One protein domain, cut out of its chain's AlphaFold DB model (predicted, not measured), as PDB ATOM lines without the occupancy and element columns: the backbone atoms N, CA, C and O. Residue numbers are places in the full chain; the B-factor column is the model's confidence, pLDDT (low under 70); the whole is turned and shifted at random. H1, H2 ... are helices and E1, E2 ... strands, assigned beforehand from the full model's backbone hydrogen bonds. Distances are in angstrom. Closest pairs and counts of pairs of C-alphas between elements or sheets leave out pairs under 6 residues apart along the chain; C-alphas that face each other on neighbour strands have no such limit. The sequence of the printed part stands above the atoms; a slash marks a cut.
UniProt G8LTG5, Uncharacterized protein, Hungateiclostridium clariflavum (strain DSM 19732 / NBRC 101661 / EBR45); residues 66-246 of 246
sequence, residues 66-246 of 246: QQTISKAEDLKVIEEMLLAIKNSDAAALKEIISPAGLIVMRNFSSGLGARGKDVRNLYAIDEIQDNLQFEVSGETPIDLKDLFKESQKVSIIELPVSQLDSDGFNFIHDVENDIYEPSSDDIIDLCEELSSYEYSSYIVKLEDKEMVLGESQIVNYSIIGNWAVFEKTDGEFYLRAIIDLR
ATOM      1  N   GLN A  66     -54.110  13.736  47.995       39.31
ATOM      2  CA  GLN A  66     -52.723  14.197  47.843       39.31
ATOM      3  C   GLN A  66     -52.195  14.129  46.401       39.31
ATOM      4  O   GLN A  66     -51.369  14.957  46.029       39.31
ATOM      5  N   GLN A  67     -52.683  13.196  45.578       40.44
ATOM      6  CA  GLN A  67     -52.213  13.030  44.195       40.44
ATOM      7  C   GLN A  67     -52.853  14.057  43.243       40.44
ATOM      8  O   GLN A  67     -52.257  14.451  42.244       40.44
ATOM      9  N   THR A  68     -54.054  14.536  43.582       42.84
ATOM     10  CA  THR A  68     -54.783  15.571  42.830       42.84
ATOM     11  C   THR A  68     -54.249  16.976  43.125       42.84
ATOM     12  O   THR A  68     -54.199  17.805  42.220       42.84
ATOM     13  N   ILE A  69     -53.812  17.240  44.365       46.03
ATOM     14  CA  ILE A  69     -53.259  18.543  44.774       46.03
ATOM     15  C   ILE A  69     -51.884  18.783  44.132       46.03
ATOM     16  O   ILE A  69     -51.694  19.825  43.511       46.03
ATOM     17  N   SER A  70     -50.969  17.803  44.163       54.47
ATOM     18  CA  SER A  70     -49.642  17.977  43.543       54.47
ATOM     19  C   SER A  70     -49.723  18.099  42.017       54.47
ATOM     20  O   SER A  70     -48.953  18.829  41.401       54.47
ATOM     21  N   LYS A  71     -50.697  17.422  41.389       57.97
ATOM     22  CA  LYS A  71     -50.922  17.503  39.941       57.97
ATOM     23  C   LYS A  71     -51.360  18.903  39.495       57.97
ATOM     24  O   LYS A  71     -51.022  19.291  38.384       57.97
ATOM     25  N   ALA A  72     -52.098  19.639  40.328       66.94
ATOM     26  CA  ALA A  72     -52.510  21.010  40.032       66.94
ATOM     27  C   ALA A  72     -51.387  22.029  40.288       66.94
ATOM     28  O   ALA A  72     -51.271  22.999  39.546       66.94
ATOM     29  N   GLU A  73     -50.551  21.799  41.304       76.69
ATOM     30  CA  GLU A  73     -49.438  22.695  41.646       76.69
ATOM     31  C   GLU A  73     -48.335  22.687  40.584       76.69
ATOM     32  O   GLU A  73     -47.895  23.759  40.173       76.69
ATOM     33  N   ASP A  74     -47.947  21.513  40.071       83.88
ATOM     34  CA  ASP A  74     -46.912  21.412  39.032       83.88
ATOM     35  C   ASP A  74     -47.299  22.190  37.755       83.88
ATOM     36  O   ASP A  74     -46.467  22.834  37.124       83.88
ATOM     37  N   LEU A  75     -48.579  22.170  37.371       93.38
ATOM     38  CA  LEU A  75     -49.049  22.790  36.124       93.38
ATOM     39  C   LEU A  75     -49.207  24.315  36.213       93.38
ATOM     40  O   LEU A  75     -49.398  24.969  35.185       93.38
ATOM     41  N   LYS A  76     -49.103  24.889  37.419       94.38
ATOM     42  CA  LYS A  76     -49.294  26.322  37.676       94.38
ATOM     43  C   LYS A  76     -48.346  27.195  36.858       94.38
ATOM     44  O   LYS A  76     -48.789  28.180  36.279       94.38
ATOM     45  N   VAL A  77     -47.074  26.809  36.745       96.81
ATOM     46  CA  VAL A  77     -46.073  27.573  35.977       96.81
ATOM     47  C   VAL A  77     -46.418  27.644  34.482       96.81
ATOM     48  O   VAL A  77     -46.181  28.656  33.825       96.81
ATOM     49  N   ILE A  78     -47.038  26.589  33.940       97.81
ATOM     50  CA  ILE A  78     -47.458  26.537  32.535       97.81
ATOM     51  C   ILE A  78     -48.667  27.454  32.324       97.81
ATOM     52  O   ILE A  78     -48.723  28.203  31.351       97.81
ATOM     53  N   GLU A  79     -49.621  27.438  33.258       97.19
ATOM     54  CA  GLU A  79     -50.756  28.361  33.242       97.19
ATOM     55  C   GLU A  79     -50.300  29.826  33.346       97.19
ATOM     56  O   GLU A  79     -50.765  30.672  32.577       97.19
ATOM     57  N   GLU A  80     -49.347  30.123  34.233       97.56
ATOM     58  CA  GLU A  80     -48.742  31.451  34.384       97.56
ATOM     59  C   GLU A  80     -48.045  31.908  33.097       97.56
ATOM     60  O   GLU A  80     -48.276  33.034  32.651       97.56
ATOM     61  N   MET A  81     -47.286  31.024  32.437       98.25
ATOM     62  CA  MET A  81     -46.679  31.306  31.132       98.25
ATOM     63  C   MET A  81     -47.741  31.663  30.086       98.25
ATOM     64  O   MET A  81     -47.634  32.693  29.413       98.25
ATOM     65  N   LEU A  82     -48.775  30.828  29.941       98.00
ATOM     66  CA  LEU A  82     -49.827  31.029  28.943       98.00
ATOM     67  C   LEU A  82     -50.598  32.332  29.182       98.00
ATOM     68  O   LEU A  82     -50.911  33.046  28.225       98.00
ATOM     69  N   LEU A  83     -50.877  32.674  30.443       97.44
ATOM     70  CA  LEU A  83     -51.515  33.939  30.815       97.44
ATOM     71  C   LEU A  83     -50.617  35.143  30.516       97.44
ATOM     72  O   LEU A  83     -51.100  36.123  29.936       97.44
ATOM     73  N   ALA A  84     -49.331  35.070  30.869       98.06
ATOM     74  CA  ALA A  84     -48.365  36.133  30.613       98.06
ATOM     75  C   ALA A  84     -48.240  36.416  29.107       98.06
ATOM     76  O   ALA A  84     -48.382  37.557  28.668       98.06
ATOM     77  N   ILE A  85     -48.094  35.370  28.292       97.69
ATOM     78  CA  ILE A  85     -47.997  35.486  26.831       97.69
ATOM     79  C   ILE A  85     -49.282  36.052  26.222       97.69
ATOM     80  O   ILE A  85     -49.241  36.994  25.424       97.69
ATOM     81  N   LYS A  86     -50.444  35.520  26.620       96.56
ATOM     82  CA  LYS A  86     -51.750  35.957  26.104       96.56
ATOM     83  C   LYS A  86     -51.977  37.451  26.312       96.56
ATOM     84  O   LYS A  86     -52.469  38.136  25.403       96.56
ATOM     85  N   ASN A  87     -51.577  37.945  27.481       96.44
ATOM     86  CA  ASN A  87     -51.725  39.336  27.892       96.44
ATOM     87  C   ASN A  87     -50.540  40.230  27.497       96.44
ATOM     88  O   ASN A  87     -50.612  41.434  27.737       96.44
ATOM     89  N   SER A  88     -49.493  39.676  26.876       96.12
ATOM     90  CA  SER A  88     -48.234  40.384  26.604       96.12
ATOM     91  C   SER A  88     -47.639  41.017  27.876       96.12
ATOM     92  O   SER A  88     -47.170  42.151  27.861       96.12
ATOM     93  N   ASP A  89     -47.709  40.289  28.992       97.94
ATOM     94  CA  ASP A  89     -47.215  40.706  30.304       97.94
ATOM     95  C   ASP A  89     -45.807  40.150  30.540       97.94
ATOM     96  O   ASP A  89     -45.612  39.058  31.082       97.94
ATOM     97  N   ALA A  90     -44.803  40.909  30.103       97.94
ATOM     98  CA  ALA A  90     -43.410  40.520  30.273       97.94
ATOM     99  C   ALA A  90     -42.956  40.503  31.735       97.94
ATOM    100  O   ALA A  90     -42.048  39.746  32.066       97.94
ATOM    101  N   ALA A  91     -43.572  41.301  32.612       98.12
ATOM    102  CA  ALA A  91     -43.238  41.276  34.031       98.12
ATOM    103  C   ALA A  91     -43.654  39.935  34.644       98.12
ATOM    104  O   ALA A  91     -42.827  39.281  35.268       98.12
ATOM    105  N   ALA A  92     -44.882  39.480  34.380       98.12
ATOM    106  CA  ALA A  92     -45.347  38.171  34.838       98.12
ATOM    107  C   ALA A  92     -44.514  37.015  34.262       98.12
ATOM    108  O   ALA A  92     -44.193  36.077  34.985       98.12
ATOM    109  N   LEU A  93     -44.118  37.091  32.983       98.31
ATOM    110  CA  LEU A  93     -43.261  36.061  32.387       98.31
ATOM    111  C   LEU A  93     -41.881  36.004  33.064       98.31
ATOM    112  O   LEU A  93     -41.368  34.919  33.315       98.31
ATOM    113  N   LYS A  94     -41.286  37.160  33.381       98.31
ATOM    114  CA  LYS A  94     -39.966  37.251  34.026       98.31
ATOM    115  C   LYS A  94     -39.920  36.574  35.398       98.31
ATOM    116  O   LYS A  94     -38.875  36.036  35.744       98.31
ATOM    117  N   GLU A  95     -41.030  36.549  36.135       97.88
ATOM    118  CA  GLU A  95     -41.111  35.899  37.453       97.88
ATOM    119  C   GLU A  95     -41.019  34.368  37.388       97.88
ATOM    120  O   GLU A  95     -40.642  33.740  38.374       97.88
ATOM    121  N   ILE A  96     -41.350  33.759  36.244       97.75
ATOM    122  CA  ILE A  96     -41.321  32.299  36.079       97.75
ATOM    123  C   ILE A  96     -40.112  31.800  35.284       97.75
ATOM    124  O   ILE A  96     -39.954  30.592  35.126       97.75
ATOM    125  N   ILE A  97     -39.273  32.692  34.752       98.25
ATOM    126  CA  ILE A  97     -38.059  32.304  34.024       98.25
ATOM    127  C   ILE A  97     -37.023  31.760  35.009       98.25
ATOM    128  O   ILE A  97     -36.859  32.277  36.113       98.25
ATOM    129  N   SER A  98     -36.302  30.720  34.589       96.94
ATOM    130  CA  SER A  98     -35.200  30.151  35.363       96.94
ATOM    131  C   SER A  98     -34.203  31.239  35.782       96.94
ATOM    132  O   SER A  98     -33.843  32.084  34.959       96.94
ATOM    133  N   PRO A  99     -33.665  31.208  37.016       93.81
ATOM    134  CA  PRO A  99     -32.599  32.123  37.429       93.81
ATOM    135  C   PRO A  99     -31.358  32.082  36.521       93.81
ATOM    136  O   PRO A  99     -30.605  33.052  36.467       93.81
ATOM    137  N   ALA A 100     -31.151  30.976  35.794       93.88
ATOM    138  CA  ALA A 100     -30.096  30.829  34.792       93.88
ATOM    139  C   ALA A 100     -30.420  31.508  33.443       93.88
ATOM    140  O   ALA A 100     -29.628  31.409  32.510       93.88
ATOM    141  N   GLY A 101     -31.574  32.165  33.316       96.06
ATOM    142  CA  GLY A 101     -32.059  32.799  32.093       96.06
ATOM    143  C   GLY A 101     -32.909  31.881  31.209       96.06
ATOM    144  O   GLY A 101     -33.129  30.701  31.506       96.06
ATOM    145  N   LEU A 102     -33.378  32.447  30.096       98.06
ATOM    146  CA  LEU A 102     -34.242  31.788  29.121       98.06
ATOM    147  C   LEU A 102     -33.463  31.423  27.860       98.06
ATOM    148  O   LEU A 102     -32.962  32.296  27.151       98.06
ATOM    149  N   ILE A 103     -33.415  30.135  27.544       97.81
ATOM    150  CA  ILE A 103     -32.898  29.663  26.261       97.81
ATOM    151  C   ILE A 103     -33.993  29.832  25.207       97.81
ATOM    152  O   ILE A 103     -35.113  29.366  25.392       97.81
ATOM    153  N   VAL A 104     -33.686  30.472  24.084       97.19
ATOM    154  CA  VAL A 104     -34.607  30.554  22.945       97.19
ATOM    155  C   VAL A 104     -33.919  29.997  21.715       97.19
ATOM    156  O   VAL A 104     -32.826  30.431  21.334       97.19
ATOM    157  N   MET A 105     -34.581  29.022  21.104       95.25
ATOM    158  CA  MET A 105     -34.050  28.241  20.007       95.25
ATOM    159  C   MET A 105     -35.000  28.219  18.826       95.25
ATOM    160  O   MET A 105     -36.210  28.076  18.994       95.25
ATOM    161  N   ARG A 106     -34.425  28.291  17.629       93.62
ATOM    162  CA  ARG A 106     -35.103  27.958  16.383       93.62
ATOM    163  C   ARG A 106     -34.189  27.065  15.569       93.62
ATOM    164  O   ARG A 106     -33.097  27.514  15.230       93.62
ATOM    165  N   ASN A 107     -34.650  25.869  15.222       89.50
ATOM    166  CA  ASN A 107     -33.912  24.962  14.346       89.50
ATOM    167  C   ASN A 107     -34.749  24.622  13.115       89.50
ATOM    168  O   ASN A 107     -35.966  24.443  13.203       89.50
ATOM    169  N   PHE A 108     -34.087  24.491  11.971       81.62
ATOM    170  CA  PHE A 108     -34.716  24.038  10.737       81.62
ATOM    171  C   PHE A 108     -34.415  22.557  10.514       81.62
ATOM    172  O   PHE A 108     -33.261  22.171  10.327       81.62
ATOM    173  N   SER A 109     -35.456  21.726  10.496       67.94
ATOM    174  CA  SER A 109     -35.346  20.309  10.160       67.94
ATOM    175  C   SER A 109     -34.781  20.181   8.738       67.94
ATOM    176  O   SER A 109     -35.342  20.659   7.745       67.94
ATOM    177  N   SER A 110     -33.576  19.619   8.614       60.22
ATOM    178  CA  SER A 110     -32.830  19.605   7.356       60.22
ATOM    179  C   SER A 110     -33.382  18.548   6.395       60.22
ATOM    180  O   SER A 110     -32.790  17.494   6.178       60.22
ATOM    181  N   GLY A 111     -34.521  18.838   5.779       45.44
ATOM    182  CA  GLY A 111     -35.124  18.023   4.735       45.44
ATOM    183  C   GLY A 111     -36.009  18.908   3.875       45.44
ATOM    184  O   GLY A 111     -36.996  19.432   4.360       45.44
ATOM    185  N   LEU A 112     -35.674  19.062   2.587       43.12
ATOM    186  CA  LEU A 112     -36.419  19.843   1.572       43.12
ATOM    187  C   LEU A 112     -36.042  21.331   1.401       43.12
ATOM    188  O   LEU A 112     -36.855  22.130   0.943       43.12
ATOM    189  N   GLY A 113     -34.786  21.718   1.655       45.50
ATOM    190  CA  GLY A 113     -34.322  23.077   1.332       45.50
ATOM    191  C   GLY A 113     -34.867  24.147   2.279       45.50
ATOM    192  O   GLY A 113     -35.113  25.278   1.844       45.50
ATOM    193  N   ALA A 114     -35.056  23.771   3.548       53.91
ATOM    194  CA  ALA A 114     -35.448  24.662   4.625       53.91
ATOM    195  C   ALA A 114     -34.573  25.927   4.606       53.91
ATOM    196  O   ALA A 114     -33.341  25.875   4.603       53.91
ATOM    197  N   ARG A 115     -35.238  27.074   4.461       59.69
ATOM    198  CA  ARG A 115     -34.609  28.390   4.407       59.69
ATOM    199  C   ARG A 115     -34.609  28.966   5.809       59.69
ATOM    200  O   ARG A 115     -35.675  29.323   6.296       59.69
ATOM    201  N   GLY A 116     -33.424  29.132   6.373       71.06
ATOM    202  CA  GLY A 116     -33.243  29.895   7.591       71.06
ATOM    203  C   GLY A 116     -31.895  29.650   8.249       71.06
ATOM    204  O   GLY A 116     -31.010  29.023   7.660       71.06
ATOM    205  N   LYS A 117     -31.726  30.218   9.433       74.81
ATOM    206  CA  LYS A 117     -30.562  30.110  10.297       74.81
ATOM    207  C   LYS A 117     -31.011  29.511  11.610       74.81
ATOM    208  O   LYS A 117     -31.921  30.042  12.242       74.81
ATOM    209  N   ASP A 118     -30.310  28.474  12.034       86.75
ATOM    210  CA  ASP A 118     -30.470  27.987  13.391       86.75
ATOM    211  C   ASP A 118     -30.042  29.088  14.364       86.75
ATOM    212  O   ASP A 118     -29.014  29.754  14.178       86.75
ATOM    213  N   VAL A 119     -30.866  29.307  15.381       90.44
ATOM    214  CA  VAL A 119     -30.623  30.274  16.448       90.44
ATOM    215  C   VAL A 119     -30.680  29.530  17.761       90.44
ATOM    216  O   VAL A 119     -31.583  28.731  17.991       90.44
ATOM    217  N   ARG A 120     -29.722  29.823  18.630       93.12
ATOM    218  CA  ARG A 120     -29.652  29.294  19.984       93.12
ATOM    219  C   ARG A 120     -29.020  30.370  20.854       93.12
ATOM    220  O   ARG A 120     -27.807  30.545  20.823       93.12
ATOM    221  N   ASN A 121     -29.856  31.104  21.577       94.56
ATOM    222  CA  ASN A 121     -29.428  32.216  22.418       94.56
ATOM    223  C   ASN A 121     -29.903  31.990  23.854       94.56
ATOM    224  O   ASN A 121     -31.022  31.520  24.067       94.56
ATOM    225  N   LEU A 122     -29.076  32.375  24.821       96.56
ATOM    226  CA  LEU A 122     -29.468  32.508  26.217       96.56
ATOM    227  C   LEU A 122     -29.732  33.987  26.511       96.56
ATOM    228  O   LEU A 122     -28.856  34.815  26.282       96.56
ATOM    229  N   TYR A 123     -30.925  34.297  27.010       96.31
ATOM    230  CA  TYR A 123     -31.312  35.640  27.429       96.31
ATOM    231  C   TYR A 123     -31.338  35.719  28.950       96.31
ATOM    232  O   TYR A 123     -32.002  34.911  29.613       96.31
ATOM    233  N   ALA A 124     -30.664  36.718  29.507       96.00
ATOM    234  CA  ALA A 124     -30.865  37.085  30.899       96.00
ATOM    235  C   ALA A 124     -32.283  37.654  31.105       96.00
ATOM    236  O   ALA A 124     -32.928  38.143  30.176       96.00
ATOM    237  N   ILE A 125     -32.789  37.595  32.340       96.56
ATOM    238  CA  ILE A 125     -34.161  38.024  32.674       96.56
ATOM    239  C   ILE A 125     -34.400  39.499  32.296       96.56
ATOM    240  O   ILE A 125     -35.488  39.865  31.845       96.56
ATOM    241  N   ASP A 126     -33.388  40.354  32.443       95.94
ATOM    242  CA  ASP A 126     -33.440  41.776  32.093       95.94
ATOM    243  C   ASP A 126     -33.348  42.052  30.583       95.94
ATOM    244  O   ASP A 126     -33.736  43.134  30.142       95.94
ATOM    245  N   GLU A 127     -32.926  41.070  29.783       96.19
ATOM    246  CA  GLU A 127     -32.878  41.145  28.317       96.19
ATOM    247  C   GLU A 127     -34.211  40.765  27.651       96.19
ATOM    248  O   GLU A 127     -34.405  41.014  26.457       96.19
ATOM    249  N   ILE A 128     -35.155  40.192  28.407       96.69
ATOM    250  CA  ILE A 128     -36.480  39.832  27.892       96.69
ATOM    251  C   ILE A 128     -37.280  41.104  27.578       96.69
ATOM    252  O   ILE A 128     -37.574  41.917  28.464       96.69
ATOM    253  N   GLN A 129     -37.645  41.255  26.305       95.38
ATOM    254  CA  GLN A 129     -38.357  42.422  25.786       95.38
ATOM    255  C   GLN A 129     -39.836  42.438  26.196       95.38
ATOM    256  O   GLN A 129     -40.477  41.395  26.306       95.38
ATOM    257  N   ASP A 130     -40.406  43.636  26.341       95.94
ATOM    258  CA  ASP A 130     -41.803  43.824  26.764       95.94
ATOM    259  C   ASP A 130     -42.828  43.262  25.766       95.94
ATOM    260  O   ASP A 130     -43.938  42.894  26.143       95.94
ATOM    261  N   ASN A 131     -42.463  43.182  24.485       95.31
ATOM    262  CA  ASN A 131     -43.303  42.605  23.436       95.31
ATOM    263  C   ASN A 131     -43.232  41.070  23.375       95.31
ATOM    264  O   ASN A 131     -43.962  40.493  22.574       95.31
ATOM    265  N   LEU A 132     -42.387  40.422  24.189       97.31
ATOM    266  CA  LEU A 132     -42.172  38.969  24.195       97.31
ATOM    267  C   LEU A 132     -41.756  38.401  22.826       97.31
ATOM    268  O   LEU A 132     -42.088  37.262  22.485       97.31
ATOM    269  N   GLN A 133     -41.031  39.202  22.042       97.25
ATOM    270  CA  GLN A 133     -40.475  38.803  20.754       97.25
ATOM    271  C   GLN A 133     -38.949  38.739  20.824       97.25
ATOM    272  O   GLN A 133     -38.301  39.604  21.414       97.25
ATOM    273  N   PHE A 134     -38.377  37.729  20.171       95.81
ATOM    274  CA  PHE A 134     -36.932  37.561  20.045       95.81
ATOM    275  C   PHE A 134     -36.518  37.727  18.586       95.81
ATOM    276  O   PHE A 134     -36.908  36.949  17.712       95.81
ATOM    277  N   GLU A 135     -35.742  38.771  18.319       93.56
ATOM    278  CA  GLU A 135     -35.309  39.132  16.973       93.56
ATOM    279  C   GLU A 135     -34.338  38.100  16.385       93.56
ATOM    280  O   GLU A 135     -33.376  37.680  17.029       93.56
ATOM    281  N   VAL A 136     -34.554  37.740  15.116       89.25
ATOM    282  CA  VAL A 136     -33.676  36.841  14.358       89.25
ATOM    283  C   VAL A 136     -33.240  37.533  13.071       89.25
ATOM    284  O   VAL A 136     -34.051  37.885  12.216       89.25
ATOM    285  N   SER A 137     -31.930  37.735  12.908       85.00
ATOM    286  CA  SER A 137     -31.382  38.515  11.793       85.00
ATOM    287  C   SER A 137     -31.715  37.912  10.422       85.00
ATOM    288  O   SER A 137     -31.045  36.982   9.957       85.00
ATOM    289  N   GLY A 138     -32.621  38.576   9.701       84.69
ATOM    290  CA  GLY A 138     -33.041  38.199   8.349       84.69
ATOM    291  C   GLY A 138     -34.247  37.260   8.313       84.69
ATOM    292  O   GLY A 138     -34.575  36.765   7.236       84.69
ATOM    293  N   GLU A 139     -34.905  37.039   9.451       86.81
ATOM    294  CA  GLU A 139     -36.102  36.208   9.581       86.81
ATOM    295  C   GLU A 139     -37.207  36.922  10.355       86.81
ATOM    296  O   GLU A 139     -37.024  38.026  10.863       86.81
ATOM    297  N   THR A 140     -38.374  36.283  10.448       90.06
ATOM    298  CA  THR A 140     -39.411  36.725  11.376       90.06
ATOM    299  C   THR A 140     -38.954  36.499  12.821       90.06
ATOM    300  O   THR A 140     -38.359  35.451  13.105       90.06
ATOM    301  N   PRO A 141     -39.247  37.427  13.747       94.44
ATOM    302  CA  PRO A 141     -38.983  37.218  15.166       94.44
ATOM    303  C   PRO A 141     -39.637  35.935  15.686       94.44
ATOM    304  O   PRO A 141     -40.605  35.426  15.113       94.44
ATOM    305  N   ILE A 142     -39.081  35.378  16.756       96.00
ATOM    306  CA  ILE A 142     -39.748  34.344  17.546       96.00
ATOM    307  C   ILE A 142     -40.740  35.076  18.453       96.00
ATOM    308  O   ILE A 142     -40.323  35.742  19.395       96.00
ATOM    309  N   ASP A 143     -42.032  35.002  18.137       97.31
ATOM    310  CA  ASP A 143     -43.108  35.626  18.913       97.31
ATOM    311  C   ASP A 143     -43.811  34.567  19.767       97.31
ATOM    312  O   ASP A 143     -44.501  33.691  19.235       97.31
ATOM    313  N   LEU A 144     -43.654  34.649  21.092       97.88
ATOM    314  CA  LEU A 144     -44.222  33.658  22.011       97.88
ATOM    315  C   LEU A 144     -45.748  33.550  21.906       97.88
ATOM    316  O   LEU A 144     -46.304  32.468  22.114       97.88
ATOM    317  N   LYS A 145     -46.431  34.644  21.557       96.06
ATOM    318  CA  LYS A 145     -47.887  34.664  21.403       96.06
ATOM    319  C   LYS A 145     -48.344  33.860  20.200       96.06
ATOM    320  O   LYS A 145     -49.381  33.200  20.283       96.06
ATOM    321  N   ASP A 146     -47.565  33.886  19.127       96.75
ATOM    322  CA  ASP A 146     -47.844  33.113  17.921       96.75
ATOM    323  C   ASP A 146     -47.420  31.645  18.064       96.75
ATOM    324  O   ASP A 146     -48.113  30.771  17.535       96.75
ATOM    325  N   LEU A 147     -46.330  31.363  18.795       97.00
ATOM    326  CA  LEU A 147     -45.840  29.995  19.005       97.00
ATOM    327  C   LEU A 147     -46.838  29.112  19.770       97.00
ATOM    328  O   LEU A 147     -47.044  27.964  19.386       97.00
ATOM    329  N   PHE A 148     -47.460  29.639  20.832       97.44
ATOM    330  CA  PHE A 148     -48.342  28.871  21.727       97.44
ATOM    331  C   PHE A 148     -49.817  29.258  21.587       97.44
ATOM    332  O   PHE A 148     -50.556  29.404  22.568       97.44
ATOM    333  N   LYS A 149     -50.243  29.575  20.364       96.69
ATOM    334  CA  LYS A 149     -51.567  30.156  20.107       96.69
ATOM    335  C   LYS A 149     -52.710  29.185  20.396       96.69
ATOM    336  O   LYS A 149     -53.802  29.654  20.716       96.69
ATOM    337  N   GLU A 150     -52.514  27.874  20.238       96.25
ATOM    338  CA  GLU A 150     -53.592  26.904  20.453       96.25
ATOM    339  C   GLU A 150     -53.787  26.632  21.947       96.25
ATOM    340  O   GLU A 150     -54.920  26.671  22.431       96.25
ATOM    341  N   SER A 151     -52.699  26.517  22.709       96.88
ATOM    342  CA  SER A 151     -52.730  26.314  24.163       96.88
ATOM    343  C   SER A 151     -53.339  27.513  24.893       96.88
ATOM    344  O   SER A 151     -54.007  27.346  25.906       96.88
ATOM    345  N   GLN A 152     -53.209  28.731  24.354       96.31
ATOM    346  CA  GLN A 152     -53.847  29.939  24.908       96.31
ATOM    347  C   GLN A 152     -55.392  29.957  24.809       96.31
ATOM    348  O   GLN A 152     -56.043  30.827  25.419       96.31
ATOM    349  N   LYS A 153     -55.990  29.065  24.003       95.12
ATOM    350  CA  LYS A 153     -57.445  29.007  23.750       95.12
ATOM    351  C   LYS A 153     -58.182  28.024  24.655       95.12
ATOM    352  O   LYS A 153     -59.404  28.124  24.748       95.12
ATOM    353  N   VAL A 154     -57.463  27.106  25.288       91.81
ATOM    354  CA  VAL A 154     -58.013  26.023  26.110       91.81
ATOM    355  C   VAL A 154     -57.545  26.164  27.553       91.81
ATOM    356  O   VAL A 154     -56.594  26.894  27.838       91.81
ATOM    357  N   SER A 155     -58.237  25.516  28.486       91.44
ATOM    358  CA  SER A 155     -57.763  25.481  29.870       91.44
ATOM    359  C   SER A 155     -56.613  24.483  30.013       91.44
ATOM    360  O   SER A 155     -56.626  23.430  29.380       91.44
ATOM    361  N   ILE A 156     -55.643  24.762  30.890       92.62
ATOM    362  CA  ILE A 156     -54.502  23.862  31.124       92.62
ATOM    363  C   ILE A 156     -54.948  22.455  31.550       92.62
ATOM    364  O   ILE A 156     -54.326  21.464  31.179       92.62
ATOM    365  N   ILE A 157     -56.071  22.350  32.271       90.31
ATOM    366  CA  ILE A 157     -56.638  21.071  32.720       90.31
ATOM    367  C   ILE A 157     -57.268  20.250  31.586       90.31
ATOM    368  O   ILE A 157     -57.551  19.070  31.784       90.31
ATOM    369  N   GLU A 158     -57.525  20.866  30.429       92.62
ATOM    370  CA  GLU A 158     -58.079  20.208  29.240       92.62
ATOM    371  C   GLU A 158     -56.977  19.636  28.341       92.62
ATOM    372  O   GLU A 158     -57.268  18.816  27.469       92.62
ATOM    373  N   LEU A 159     -55.717  20.042  28.546       94.94
ATOM    374  CA  LEU A 159     -54.599  19.522  27.771       94.94
ATOM    375  C   LEU A 159     -54.302  18.065  28.152       94.94
ATOM    376  O   LEU A 159     -54.243  17.735  29.341       94.94
ATOM    377  N   PRO A 160     -54.074  17.177  27.165       95.94
ATOM    378  CA  PRO A 160     -53.557  15.844  27.425       95.94
ATOM    379  C   PRO A 160     -52.247  15.927  28.210       95.94
ATOM    380  O   PRO A 160     -51.335  16.652  27.819       95.94
ATOM    381  N   VAL A 161     -52.157  15.166  29.303       95.38
ATOM    382  CA  VAL A 161     -50.942  15.054  30.114       95.38
ATOM    383  C   VAL A 161     -50.438  13.620  30.057       95.38
ATOM    384  O   VAL A 161     -51.161  12.700  30.450       95.38
ATOM    385  N   SER A 162     -49.202  13.436  29.610       95.06
ATOM    386  CA  SER A 162     -48.494  12.155  29.629       95.06
ATOM    387  C   SER A 162     -47.232  12.241  30.493       95.06
ATOM    388  O   SER A 162     -46.840  13.309  30.969       95.06
ATOM    389  N   GLN A 163     -46.618  11.089  30.738       95.12
ATOM    390  CA  GLN A 163     -45.327  10.979  31.401       95.12
ATOM    391  C   GLN A 163     -44.425  10.104  30.542       95.12
ATOM    392  O   GLN A 163     -44.873   9.066  30.046       95.12
ATOM    393  N   LEU A 164     -43.174  10.523  30.392       94.50
ATOM    394  CA  LEU A 164     -42.134   9.803  29.679       94.50
ATOM    395  C   LEU A 164     -40.933   9.614  30.613       94.50
ATOM    396  O   LEU A 164     -40.556  10.525  31.352       94.50
ATOM    397  N   ASP A 165     -40.378   8.406  30.604       93.69
ATOM    398  CA  ASP A 165     -39.144   8.064  31.310       93.69
ATOM    399  C   ASP A 165     -37.968   8.494  30.425       93.69
ATOM    400  O   ASP A 165     -37.621   7.808  29.465       93.69
ATOM    401  N   SER A 166     -37.458   9.699  30.671       92.75
ATOM    402  CA  SER A 166     -36.436  10.355  29.855       92.75
ATOM    403  C   SER A 166     -35.548  11.208  30.750       92.75
ATOM    404  O   SER A 166     -36.033  11.847  31.682       92.75
ATOM    405  N   ASP A 167     -34.256  11.268  30.423       87.81
ATOM    406  CA  ASP A 167     -33.300  12.130  31.119       87.81
ATOM    407  C   ASP A 167     -33.590  13.629  30.909       87.81
ATOM    408  O   ASP A 167     -32.992  14.457  31.597       87.81
ATOM    409  N   GLY A 168     -34.493  13.989  29.991       94.00
ATOM    410  CA  GLY A 168     -34.844  15.372  29.684       94.00
ATOM    411  C   GLY A 168     -33.897  16.041  28.691       94.00
ATOM    412  O   GLY A 168     -33.011  15.408  28.113       94.00
ATOM    413  N   PHE A 169     -34.076  17.346  28.491       95.44
ATOM    414  CA  PHE A 169     -33.247  18.130  27.572       95.44
ATOM    415  C   PHE A 169     -31.836  18.368  28.121       95.44
ATOM    416  O   PHE A 169     -30.897  18.440  27.335       95.44
ATOM    417  N   ASN A 170     -31.656  18.462  29.445       91.44
ATOM    418  CA  ASN A 170     -30.343  18.644  30.085       91.44
ATOM    419  C   ASN A 170     -29.548  19.834  29.513       91.44
ATOM    420  O   ASN A 170     -28.412  19.684  29.062       91.44
ATOM    421  N   PHE A 171     -30.132  21.034  29.520       94.12
ATOM    422  CA  PHE A 171     -29.475  22.222  28.971       94.12
ATOM    423  C   PHE A 171     -28.201  22.593  29.730       94.12
ATOM    424  O   PHE A 171     -28.248  22.965  30.906       94.12
ATOM    425  N   ILE A 172     -27.069  22.626  29.024       91.69
ATOM    426  CA  ILE A 172     -25.791  23.039  29.604       91.69
ATOM    427  C   ILE A 172     -25.199  24.214  28.825       91.69
ATOM    428  O   ILE A 172     -25.128  24.208  27.595       91.69
ATOM    429  N   HIS A 173     -24.786  25.238  29.571       89.19
ATOM    430  CA  HIS A 173     -24.176  26.463  29.068       89.19
ATOM    431  C   HIS A 173     -22.943  26.816  29.902       89.19
ATOM    432  O   HIS A 173     -22.768  26.311  31.017       89.19
ATOM    433  N   ASP A 174     -22.037  27.597  29.325       87.25
ATOM    434  CA  ASP A 174     -20.802  28.007  29.985       87.25
ATOM    435  C   ASP A 174     -20.892  29.421  30.580       87.25
ATOM    436  O   ASP A 174     -21.951  30.043  30.635       87.25
ATOM    437  N   VAL A 175     -19.758  29.918  31.076       84.69
ATOM    438  CA  VAL A 175     -19.657  31.250  31.690       84.69
ATOM    439  C   VAL A 175     -19.775  32.397  30.682       84.69
ATOM    440  O   VAL A 175     -19.951  33.541  31.101       84.69
ATOM    441  N   GLU A 176     -19.642  32.109  29.387       84.81
ATOM    442  CA  GLU A 176     -19.817  33.057  28.282       84.81
ATOM    443  C   GLU A 176     -21.243  32.988  27.707       84.81
ATOM    444  O   GLU A 176     -21.553  33.715  26.765       84.81
ATOM    445  N   ASN A 177     -22.130  32.197  28.332       84.06
ATOM    446  CA  ASN A 177     -23.507  31.918  27.919       84.06
ATOM    447  C   ASN A 177     -23.627  31.112  26.617       84.06
ATOM    448  O   ASN A 177     -24.718  31.029  26.043       84.06
ATOM    449  N   ASP A 178     -22.547  30.460  26.183       87.31
ATOM    450  CA  ASP A 178     -22.591  29.548  25.049       87.31
ATOM    451  C   ASP A 178     -23.270  28.242  25.473       87.31
ATOM    452  O   ASP A 178     -22.843  27.561  26.408       87.31
ATOM    453  N   ILE A 179     -24.351  27.884  24.779       90.44
ATOM    454  CA  ILE A 179     -25.126  26.665  25.032       90.44
ATOM    455  C   ILE A 179     -24.532  25.530  24.192       90.44
ATOM    456  O   ILE A 179     -24.623  25.561  22.961       90.44
ATOM    457  N   TYR A 180     -23.958  24.518  24.843       87.88
ATOM    458  CA  TYR A 180     -23.285  23.395  24.174       87.88
ATOM    459  C   TYR A 180     -24.093  22.097  24.160       87.88
ATOM    460  O   TYR A 180     -23.850  21.262  23.296       87.88
ATOM    461  N   GLU A 181     -25.062  21.940  25.063       92.38
ATOM    462  CA  GLU A 181     -25.948  20.771  25.121       92.38
ATOM    463  C   GLU A 181     -27.398  21.198  25.398       92.38
ATOM    464  O   GLU A 181     -27.618  22.250  26.020       92.38
ATOM    465  N   PRO A 182     -28.387  20.403  24.962       93.56
ATOM    466  CA  PRO A 182     -28.256  19.230  24.080       93.56
ATOM    467  C   PRO A 182     -27.953  19.637  22.628       93.56
ATOM    468  O   PRO A 182     -28.192  20.794  22.254       93.56
ATOM    469  N   SER A 183     -27.443  18.732  21.787       91.88
ATOM    470  CA  SER A 183     -27.234  19.032  20.360       91.88
ATOM    471  C   SER A 183     -28.563  19.286  19.625       91.88
ATOM    472  O   SER A 183     -29.646  19.035  20.147       91.88
ATOM    473  N   SER A 184     -28.517  19.842  18.410       90.19
ATOM    474  CA  SER A 184     -29.741  20.048  17.620       90.19
ATOM    475  C   SER A 184     -30.441  18.736  17.264       90.19
ATOM    476  O   SER A 184     -31.668  18.714  17.247       90.19
ATOM    477  N   ASP A 185     -29.676  17.671  17.017       90.81
ATOM    478  CA  ASP A 185     -30.213  16.346  16.699       90.81
ATOM    479  C   ASP A 185     -30.876  15.729  17.938       90.81
ATOM    480  O   ASP A 185     -32.010  15.280  17.849       90.81
ATOM    481  N   ASP A 186     -30.245  15.826  19.115       93.69
ATOM    482  CA  ASP A 186     -30.829  15.317  20.368       93.69
ATOM    483  C   ASP A 186     -32.149  16.029  20.724       93.69
ATOM    484  O   ASP A 186     -33.086  15.415  21.231       93.69
ATOM    485  N   ILE A 187     -32.250  17.332  20.430       94.62
ATOM    486  CA  ILE A 187     -33.502  18.090  20.590       94.62
ATOM    487  C   ILE A 187     -34.574  17.575  19.641       94.62
ATOM    488  O   ILE A 187     -35.721  17.425  20.052       94.62
ATOM    489  N   ILE A 188     -34.219  17.353  18.375       93.62
ATOM    490  CA  ILE A 188     -35.151  16.854  17.361       93.62
ATOM    491  C   ILE A 188     -35.648  15.463  17.756       93.62
ATOM    492  O   ILE A 188     -36.860  15.259  17.772       93.62
ATOM    493  N   ASP A 189     -34.745  14.562  18.140       93.69
ATOM    494  CA  ASP A 189     -35.064  13.191  18.543       93.69
ATOM    495  C   ASP A 189     -36.009  13.167  19.754       93.69
ATOM    496  O   ASP A 189     -37.036  12.483  19.731       93.69
ATOM    497  N   LEU A 190     -35.724  13.967  20.792       96.38
ATOM    498  CA  LEU A 190     -36.609  14.054  21.953       96.38
ATOM    499  C   LEU A 190     -37.959  14.674  21.572       96.38
ATOM    500  O   LEU A 190     -39.003  14.130  21.917       96.38
ATOM    501  N   CYS A 191     -37.980  15.774  20.816       96.38
ATOM    502  CA  CYS A 191     -39.232  16.377  20.349       96.38
ATOM    503  C   CYS A 191     -40.063  15.419  19.475       96.38
ATOM    504  O   CYS A 191     -41.290  15.450  19.559       96.38
ATOM    505  N   GLU A 192     -39.435  14.561  18.667       94.69
ATOM    506  CA  GLU A 192     -40.114  13.493  17.922       94.69
ATOM    507  C   GLU A 192     -40.772  12.474  18.854       94.69
ATOM    508  O   GLU A 192     -41.929  12.114  18.633       94.69
ATOM    509  N   GLU A 193     -40.077  12.050  19.911       95.50
ATOM    510  CA  GLU A 193     -40.605  11.106  20.903       95.50
ATOM    511  C   GLU A 193     -41.801  11.673  21.686       95.50
ATOM    512  O   GLU A 193     -42.742  10.943  22.016       95.50
ATOM    513  N   LEU A 194     -41.801  12.983  21.949       95.62
ATOM    514  CA  LEU A 194     -42.886  13.673  22.659       95.62
ATOM    515  C   LEU A 194     -44.145  13.876  21.802       95.62
ATOM    516  O   LEU A 194     -45.233  14.094  22.343       95.62
ATOM    517  N   SER A 195     -44.009  13.844  20.478       94.69
ATOM    518  CA  SER A 195     -45.029  14.323  19.549       94.69
ATOM    519  C   SER A 195     -45.881  13.233  18.917       94.69
ATOM    520  O   SER A 195     -45.533  12.059  18.843       94.69
ATOM    521  N   SER A 196     -47.037  13.656  18.401       91.06
ATOM    522  CA  SER A 196     -47.932  12.804  17.621       91.06
ATOM    523  C   SER A 196     -47.942  13.201  16.139       91.06
ATOM    524  O   SER A 196     -47.438  14.255  15.747       91.06
ATOM    525  N   TYR A 197     -48.548  12.366  15.295       91.94
ATOM    526  CA  TYR A 197     -48.772  12.691  13.882       91.94
ATOM    527  C   TYR A 197     -49.848  13.768  13.663       91.94
ATOM    528  O   TYR A 197     -49.926  14.334  12.575       91.94
ATOM    529  N   GLU A 198     -50.685  14.045  14.665       92.88
ATOM    530  CA  GLU A 198     -51.714  15.082  14.600       92.88
ATOM    531  C   GLU A 198     -51.263  16.342  15.341       92.88
ATOM    532  O   GLU A 198     -50.758  16.278  16.466       92.88
ATOM    533  N   TYR A 199     -51.497  17.502  14.721       94.12
ATOM    534  CA  TYR A 199     -51.219  18.784  15.357       94.12
ATOM    535  C   TYR A 199     -52.099  18.983  16.583       94.12
ATOM    536  O   TYR A 199     -53.323  19.082  16.474       94.12
ATOM    537  N   SER A 200     -51.462  19.042  17.747       95.44
ATOM    538  CA  SER A 200     -52.146  19.146  19.031       95.44
ATOM    539  C   SER A 200     -51.286  19.853  20.073       95.44
ATOM    540  O   SER A 200     -50.059  19.884  19.975       95.44
ATOM    541  N   SER A 201     -51.967  20.420  21.070       97.69
ATOM    542  CA  SER A 201     -51.367  20.921  22.303       97.69
ATOM    543  C   SER A 201     -51.334  19.806  23.343       97.69
ATOM    544  O   SER A 201     -52.341  19.115  23.522       97.69
ATOM    545  N   TYR A 202     -50.223  19.643  24.050       97.75
ATOM    546  CA  TYR A 202     -50.065  18.599  25.063       97.75
ATOM    547  C   TYR A 202     -49.048  18.992  26.134       97.75
ATOM    548  O   TYR A 202     -48.249  19.910  25.951       97.75
ATOM    549  N   ILE A 203     -49.066  18.265  27.249       98.00
ATOM    550  CA  ILE A 203     -48.083  18.378  28.322       98.00
ATOM    551  C   ILE A 203     -47.425  17.018  28.532       98.00
ATOM    552  O   ILE A 203     -48.120  16.018  28.714       98.00
ATOM    553  N   VAL A 204     -46.096  16.975  28.566       97.69
ATOM    554  CA  VAL A 204     -45.347  15.770  28.948       97.69
ATOM    555  C   VAL A 204     -44.518  16.053  30.190       97.69
ATOM    556  O   VAL A 204     -43.816  17.059  30.255       97.69
ATOM    557  N   LYS A 205     -44.598  15.167  31.184       96.06
ATOM    558  CA  LYS A 205     -43.671  15.148  32.322       96.06
ATOM    559  C   LYS A 205     -42.483  14.244  31.998       96.06
ATOM    560  O   LYS A 205     -42.695  13.072  31.681       96.06
ATOM    561  N   LEU A 206     -41.273  14.783  32.093       95.50
ATOM    562  CA  LEU A 206     -40.014  14.062  31.927       95.50
ATOM    563  C   LEU A 206     -39.446  13.818  33.325       95.50
ATOM    564  O   LEU A 206     -38.865  14.705  33.957       95.50
ATOM    565  N   GLU A 207     -39.749  12.626  33.841       89.81
ATOM    566  CA  GLU A 207     -39.553  12.267  35.249       89.81
ATOM    567  C   GLU A 207     -40.136  13.323  36.223       89.81
ATOM    568  O   GLU A 207     -41.261  13.800  36.048       89.81
ATOM    569  N   ASP A 208     -39.405  13.644  37.294       88.75
ATOM    570  CA  ASP A 208     -39.708  14.691  38.269       88.75
ATOM    571  C   ASP A 208     -38.891  15.976  38.048       88.75
ATOM    572  O   ASP A 208     -39.023  16.917  38.838       88.75
ATOM    573  N   LYS A 209     -38.068  16.019  36.988       92.38
ATOM    574  CA  LYS A 209     -37.113  17.098  36.705       92.38
ATOM    575  C   LYS A 209     -37.638  18.124  35.717       92.38
ATOM    576  O   LYS A 209     -37.413  19.314  35.918       92.38
ATOM    577  N   GLU A 210     -38.328  17.691  34.668       96.69
ATOM    578  CA  GLU A 210     -38.762  18.580  33.594       96.69
ATOM    579  C   GLU A 210     -40.239  18.370  33.239       96.69
ATOM    580  O   GLU A 210     -40.810  17.284  33.365       96.69
ATOM    581  N   MET A 211     -40.874  19.438  32.773       97.06
ATOM    582  CA  MET A 211     -42.175  19.390  32.117       97.06
ATOM    583  C   MET A 211     -42.111  20.152  30.810       97.06
ATOM    584  O   MET A 211     -41.404  21.148  30.691       97.06
ATOM    585  N   VAL A 212     -42.888  19.705  29.836       98.12
ATOM    586  CA  VAL A 212     -42.884  20.280  28.498       98.12
ATOM    587  C   VAL A 212     -44.308  20.586  28.085       98.12
ATOM    588  O   VAL A 212     -45.149  19.692  28.108       98.12
ATOM    589  N   LEU A 213     -44.571  21.827  27.685       98.56
ATOM    590  CA  LEU A 213     -45.759  22.184  26.912       98.56
ATOM    591  C   LEU A 213     -45.387  22.138  25.428       98.56
ATOM    592  O   LEU A 213     -44.515  22.896  25.007       98.56
ATOM    593  N   GLY A 214     -46.046  21.285  24.648       98.25
ATOM    594  CA  GLY A 214     -45.819  21.151  23.207       98.25
ATOM    595  C   GLY A 214     -47.028  21.575  22.370       98.25
ATOM    596  O   GLY A 214     -48.164  21.296  22.741       98.25
ATOM    597  N   GLU A 215     -46.771  22.213  21.225       97.81
ATOM    598  CA  GLU A 215     -47.712  22.444  20.117       97.81
ATOM    599  C   GLU A 215     -47.064  22.006  18.805       97.81
ATOM    600  O   GLU A 215     -46.351  22.781  18.159       97.81
ATOM    601  N   SER A 216     -47.261  20.750  18.409       97.38
ATOM    602  CA  SER A 216     -46.449  20.157  17.343       97.38
ATOM    603  C   SER A 216     -47.128  19.004  16.612       97.38
ATOM    604  O   SER A 216     -48.188  18.523  17.011       97.38
ATOM    605  N   GLN A 217     -46.517  18.599  15.497       95.69
ATOM    606  CA  GLN A 217     -46.902  17.434  14.703       95.69
ATOM    607  C   GLN A 217     -45.711  16.850  13.945       95.69
ATOM    608  O   GLN A 217     -44.817  17.582  13.518       95.69
ATOM    609  N   ILE A 218     -45.765  15.552  13.667       93.12
ATOM    610  CA  ILE A 218     -44.844  14.889  12.740       93.12
ATOM    611  C   ILE A 218     -45.456  14.883  11.332       93.12
ATOM    612  O   ILE A 218     -46.486  14.250  11.095       93.12
ATOM    613  N   VAL A 219     -44.804  15.543  10.370       88.75
ATOM    614  CA  VAL A 219     -45.228  15.596   8.959       88.75
ATOM    615  C   VAL A 219     -44.094  15.132   8.059       88.75
ATOM    616  O   VAL A 219     -42.988  15.643   8.135       88.75
ATOM    617  N   ASN A 220     -44.371  14.182   7.160       87.00
ATOM    618  CA  ASN A 220     -43.375  13.634   6.228       87.00
ATOM    619  C   ASN A 220     -42.075  13.159   6.913       87.00
ATOM    620  O   ASN A 220     -41.000  13.320   6.341       87.00
ATOM    621  N   TYR A 221     -42.185  12.545   8.097       85.19
ATOM    622  CA  TYR A 221     -41.043  12.106   8.915       85.19
ATOM    623  C   TYR A 221     -40.152  13.254   9.413       85.19
ATOM    624  O   TYR A 221     -38.958  13.065   9.609       85.19
ATOM    625  N   SER A 222     -40.710  14.453   9.568       88.94
ATOM    626  CA  SER A 222     -40.031  15.582  10.197       88.94
ATOM    627  C   SER A 222     -40.940  16.189  11.253       88.94
ATOM    628  O   SER A 222     -42.129  16.426  11.009       88.94
ATOM    629  N   ILE A 223     -40.381  16.409  12.436       93.25
ATOM    630  CA  ILE A 223     -41.063  17.108  13.516       93.25
ATOM    631  C   ILE A 223     -41.065  18.615  13.270       93.25
ATOM    632  O   ILE A 223     -40.036  19.218  12.974       93.25
ATOM    633  N   ILE A 224     -42.239  19.227  13.408       94.38
ATOM    634  CA  ILE A 224     -42.406  20.680  13.395       94.38
ATOM    635  C   ILE A 224     -43.307  21.109  14.547       94.38
ATOM    636  O   ILE A 224     -44.247  20.397  14.915       94.38
ATOM    637  N   GLY A 225     -43.059  22.294  15.094       96.25
ATOM    638  CA  GLY A 225     -43.865  22.853  16.170       96.25
ATOM    639  C   GLY A 225     -43.051  23.613  17.196       96.25
ATOM    640  O   GLY A 225     -41.934  24.044  16.922       96.25
ATOM    641  N   ASN A 226     -43.645  23.782  18.374       97.88
ATOM    642  CA  ASN A 226     -43.096  24.610  19.436       97.88
ATOM    643  C   ASN A 226     -43.137  23.885  20.777       97.88
ATOM    644  O   ASN A 226     -44.116  23.197  21.071       97.88
ATOM    645  N   TRP A 227     -42.112  24.087  21.603       98.56
ATOM    646  CA  TRP A 227     -42.035  23.530  22.952       98.56
ATOM    647  C   TRP A 227     -41.586  24.588  23.948       98.56
ATOM    648  O   TRP A 227     -40.668  25.363  23.677       98.56
ATOM    649  N   ALA A 228     -42.229  24.601  25.109       98.69
ATOM    650  CA  ALA A 228     -41.764  25.308  26.289       98.69
ATOM    651  C   ALA A 228     -41.312  24.278  27.316       98.69
ATOM    652  O   ALA A 228     -42.107  23.429  27.726       98.69
ATOM    653  N   VAL A 229     -40.043  24.344  27.706       98.62
ATOM    654  CA  VAL A 229     -39.442  23.426  28.673       98.62
ATOM    655  C   VAL A 229     -39.368  24.116  30.022       98.62
ATOM    656  O   VAL A 229     -38.819  25.214  30.141       98.62
ATOM    657  N   PHE A 230     -39.907  23.454  31.035       98.19
ATOM    658  CA  PHE A 230     -39.899  23.879  32.421       98.19
ATOM    659  C   PHE A 230     -39.004  22.936  33.211       98.19
ATOM    660  O   PHE A 230     -39.240  21.732  33.223       98.19
ATOM    661  N   GLU A 231     -37.998  23.479  33.882       96.62
ATOM    662  CA  GLU A 231     -37.016  22.721  34.654       96.62
ATOM    663  C   GLU A 231     -37.242  22.952  36.148       96.62
ATOM    664  O   GLU A 231     -37.485  24.080  36.590       96.62
ATOM    665  N   LYS A 232     -37.160  21.882  36.937       95.12
ATOM    666  CA  LYS A 232     -37.316  21.933  38.385       95.12
ATOM    667  C   LYS A 232     -35.999  22.304  39.058       95.12
ATOM    668  O   LYS A 232     -35.042  21.537  39.030       95.12
ATOM    669  N   THR A 233     -35.969  23.450  39.728       92.31
ATOM    670  CA  THR A 233     -34.837  23.927  40.534       92.31
ATOM    671  C   THR A 233     -35.317  24.182  41.958       92.31
ATOM    672  O   THR A 233     -36.351  24.809  42.161       92.31
ATOM    673  N   ASP A 234     -34.609  23.649  42.957       90.19
ATOM    674  CA  ASP A 234     -34.947  23.806  44.384       90.19
ATOM    675  C   ASP A 234     -36.405  23.452  44.755       90.19
ATOM    676  O   ASP A 234     -36.965  23.945  45.731       90.19
ATOM    677  N   GLY A 235     -37.010  22.528  44.002       91.12
ATOM    678  CA  GLY A 235     -38.369  22.034  44.236       91.12
ATOM    679  C   GLY A 235     -39.469  22.761  43.459       91.12
ATOM    680  O   GLY A 235     -40.601  22.280  43.471       91.12
ATOM    681  N   GLU A 236     -39.144  23.834  42.740       93.75
ATOM    682  CA  GLU A 236     -40.084  24.628  41.942       93.75
ATOM    683  C   GLU A 236     -39.743  24.540  40.452       93.75
ATOM    684  O   GLU A 236     -38.578  24.426  40.081       93.75
ATOM    685  N   PHE A 237     -40.758  24.569  39.588       96.75
ATOM    686  CA  PHE A 237     -40.553  24.584  38.141       96.75
ATOM    687  C   PHE A 237     -40.406  26.012  37.625       96.75
ATOM    688  O   PHE A 237     -41.201  26.881  37.973       96.75
ATOM    689  N   TYR A 238     -39.447  26.204  36.725       97.75
ATOM    690  CA  TYR A 238     -39.189  27.470  36.050       97.75
ATOM    691  C   TYR A 238     -39.116  27.263  34.541       97.75
ATOM    692  O   TYR A 238     -38.584  26.260  34.071       97.75
ATOM    693  N   LEU A 239     -39.603  28.229  33.765       98.50
ATOM    694  CA  LEU A 239     -39.448  28.255  32.316       98.50
ATOM    695  C   LEU A 239     -37.960  28.370  31.961       98.50
ATOM    696  O   LEU A 239     -37.311  29.381  32.244       98.50
ATOM    697  N   ARG A 240     -37.427  27.327  31.328       98.00
ATOM    698  CA  ARG A 240     -36.006  27.198  31.008       98.00
ATOM    699  C   ARG A 240     -35.706  27.437  29.537       98.00
ATOM    700  O   ARG A 240     -34.709  28.095  29.226       98.00
ATOM    701  N   ALA A 241     -36.547  26.920  28.644       98.44
ATOM    702  CA  ALA A 241     -36.318  27.026  27.211       98.44
ATOM    703  C   ALA A 241     -37.604  27.184  26.394       98.44
ATOM    704  O   ALA A 241     -38.654  26.656  26.756       98.44
ATOM    705  N   ILE A 242     -37.480  27.868  25.257       98.56
ATOM    706  CA  ILE A 242     -38.452  27.915  24.164       98.56
ATOM    707  C   ILE A 242     -37.779  27.360  22.912       98.56
ATOM    708  O   ILE A 242     -36.703  27.823  22.531       98.56
ATOM    709  N   ILE A 243     -38.421  26.396  22.262       98.00
ATOM    710  CA  ILE A 243     -37.908  25.710  21.075       98.00
ATOM    711  C   ILE A 243     -38.931  25.862  19.945       98.00
ATOM    712  O   ILE A 243     -40.097  25.535  20.138       98.00
ATOM    713  N   ASP A 244     -38.493  26.343  18.781       96.38
ATOM    714  CA  ASP A 244     -39.256  26.490  17.525       96.38
ATOM    715  C   ASP A 244     -38.604  25.589  16.455       96.38
ATOM    716  O   ASP A 244     -37.531  25.913  15.939       96.38
ATOM    717  N   LEU A 245     -39.200  24.429  16.154       94.25
ATOM    718  CA  LEU A 245     -38.722  23.523  15.096       94.25
ATOM    719  C   LEU A 245     -39.542  23.719  13.817       94.25
ATOM    720  O   LEU A 245     -40.776  23.641  13.841       94.25
ATOM    721  N   ARG A 246     -38.847  23.944  12.698       88.81
ATOM    722  CA  ARG A 246     -39.439  24.314  11.402       88.81
ATOM    723  C   ARG A 246     -39.101  23.377  10.258       88.81
ATOM    724  O   ARG A 246     -38.010  22.764  10.271       88.81
TER     725      ARG A 246
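Overview. This is residues 66 to 246 of the 246 residues of an uncharacterized protein of Hungateiclostridium clariflavum (strain DSM 19732 / NBRC 101661 / EBR45) (UniProt G8LTG5). A twisted sheet of seven strands curls round helix H5 on one face, and a hairpin of helices, H2 and H3, lies over part of the other. At one end of the domain H1 only grazes the sheet, and the short strand E4 lies over the E2 end of the sheet, on the same face as H5, with the closest C-alphas of E2 and E4, those of Arg 120 and Ile 179, 7.3 A apart. The printed part has 181 residues, with elements in the order H1 H2 H3 E1 E2 H4 E3 E4 H5 E5 E6 E7 E8; the sheet, E2 E1 E8 E7 E6 E5 E3, is mixed. The class is mixed, helices and strands; the whole is compact, with a radius of gyration of the C-alphas of 15.4 A and spans of 50 by 37 by 31 A.

Arrangement. Begin at the sheet, strand beside strand: E2, residues 119 to 123; E1, 102 to 107; E8, 236 to 245; E7, 222 to 233; E6, 210 to 219; E5, 200 to 206; and E3, 161 to 164. E5, E6, E7 and E8 form a meander, each strand the antiparallel neighbour of the one before; look for N 204 and O 212, 2.9 A, N 213 and O 228, 2.9 A, and N 229 and O 241, 2.9 A, within hydrogen-bond range. E1 is antiparallel to E2, with N 104 and O 121 at 2.9 A, and parallel to E8, with N 105 and O 242 at 2.8 A; E3 is parallel to E5, with N 162 and O 203 at 2.9 A. E6 bends by 65 degrees at residue 215 and E7 by 70 degrees at residue 225. The sheet curls round H5, residues 184 to 194, whose closest C-alphas to E7 are Glu 192 and Ile 223, 5.8 A. On the opposite face, H2, residues 76 to 87, has a height over the sheet of 11.0 A and runs slantwise to E7 at 50 degrees on the local plane. H3, residues 90 to 96, forms a helical hairpin with H2: they touch, closest at the C-alphas of Ala 84 and Leu 93, 5.4 A, with a shallow tilt of 9 degrees, opposite ways. H4, residues 144 to 147, grazes the sheet and only just touches H2, with 3 pairs of C-alphas within 8 A, closest Ile 85 and Lys 145, 5.5 A, through residues 85 to 86 of H2 alone. H1, residues 66 to 74, only grazes the sheet with residues 73 to 74. E4, residues 179 to 181, pairs with no named strand. Every O i to N i+4 pair is within hydrogen-bond range in H1, H2 and H5, and 2 of 3 in H3; H4 is too short for one.

Along the chain. Find C-alpha 66 at (-52.723, 14.197, 47.843), where H1 begins. E7 runs 31.9 A from C-alpha 222 at (-40.031, 15.582, 10.197); E8 runs 26.9 A to C-alpha 245 at (-38.722, 23.523, 15.096), and E6 runs 25.6 A. H2 is 16.5 A long and H5 15.5 A.

Size, cuts and confidence. The C-alphas farthest apart are those of Gln 66 and Gly 113, 50.8 A. The printed part has no cut; the links E1 to E2, E2 to H4, H4 to E3 and E3 to E4 are long. Mean pLDDT of the printed part is 90.7; look under 70 at residues 66 to 72 and 109 to 115.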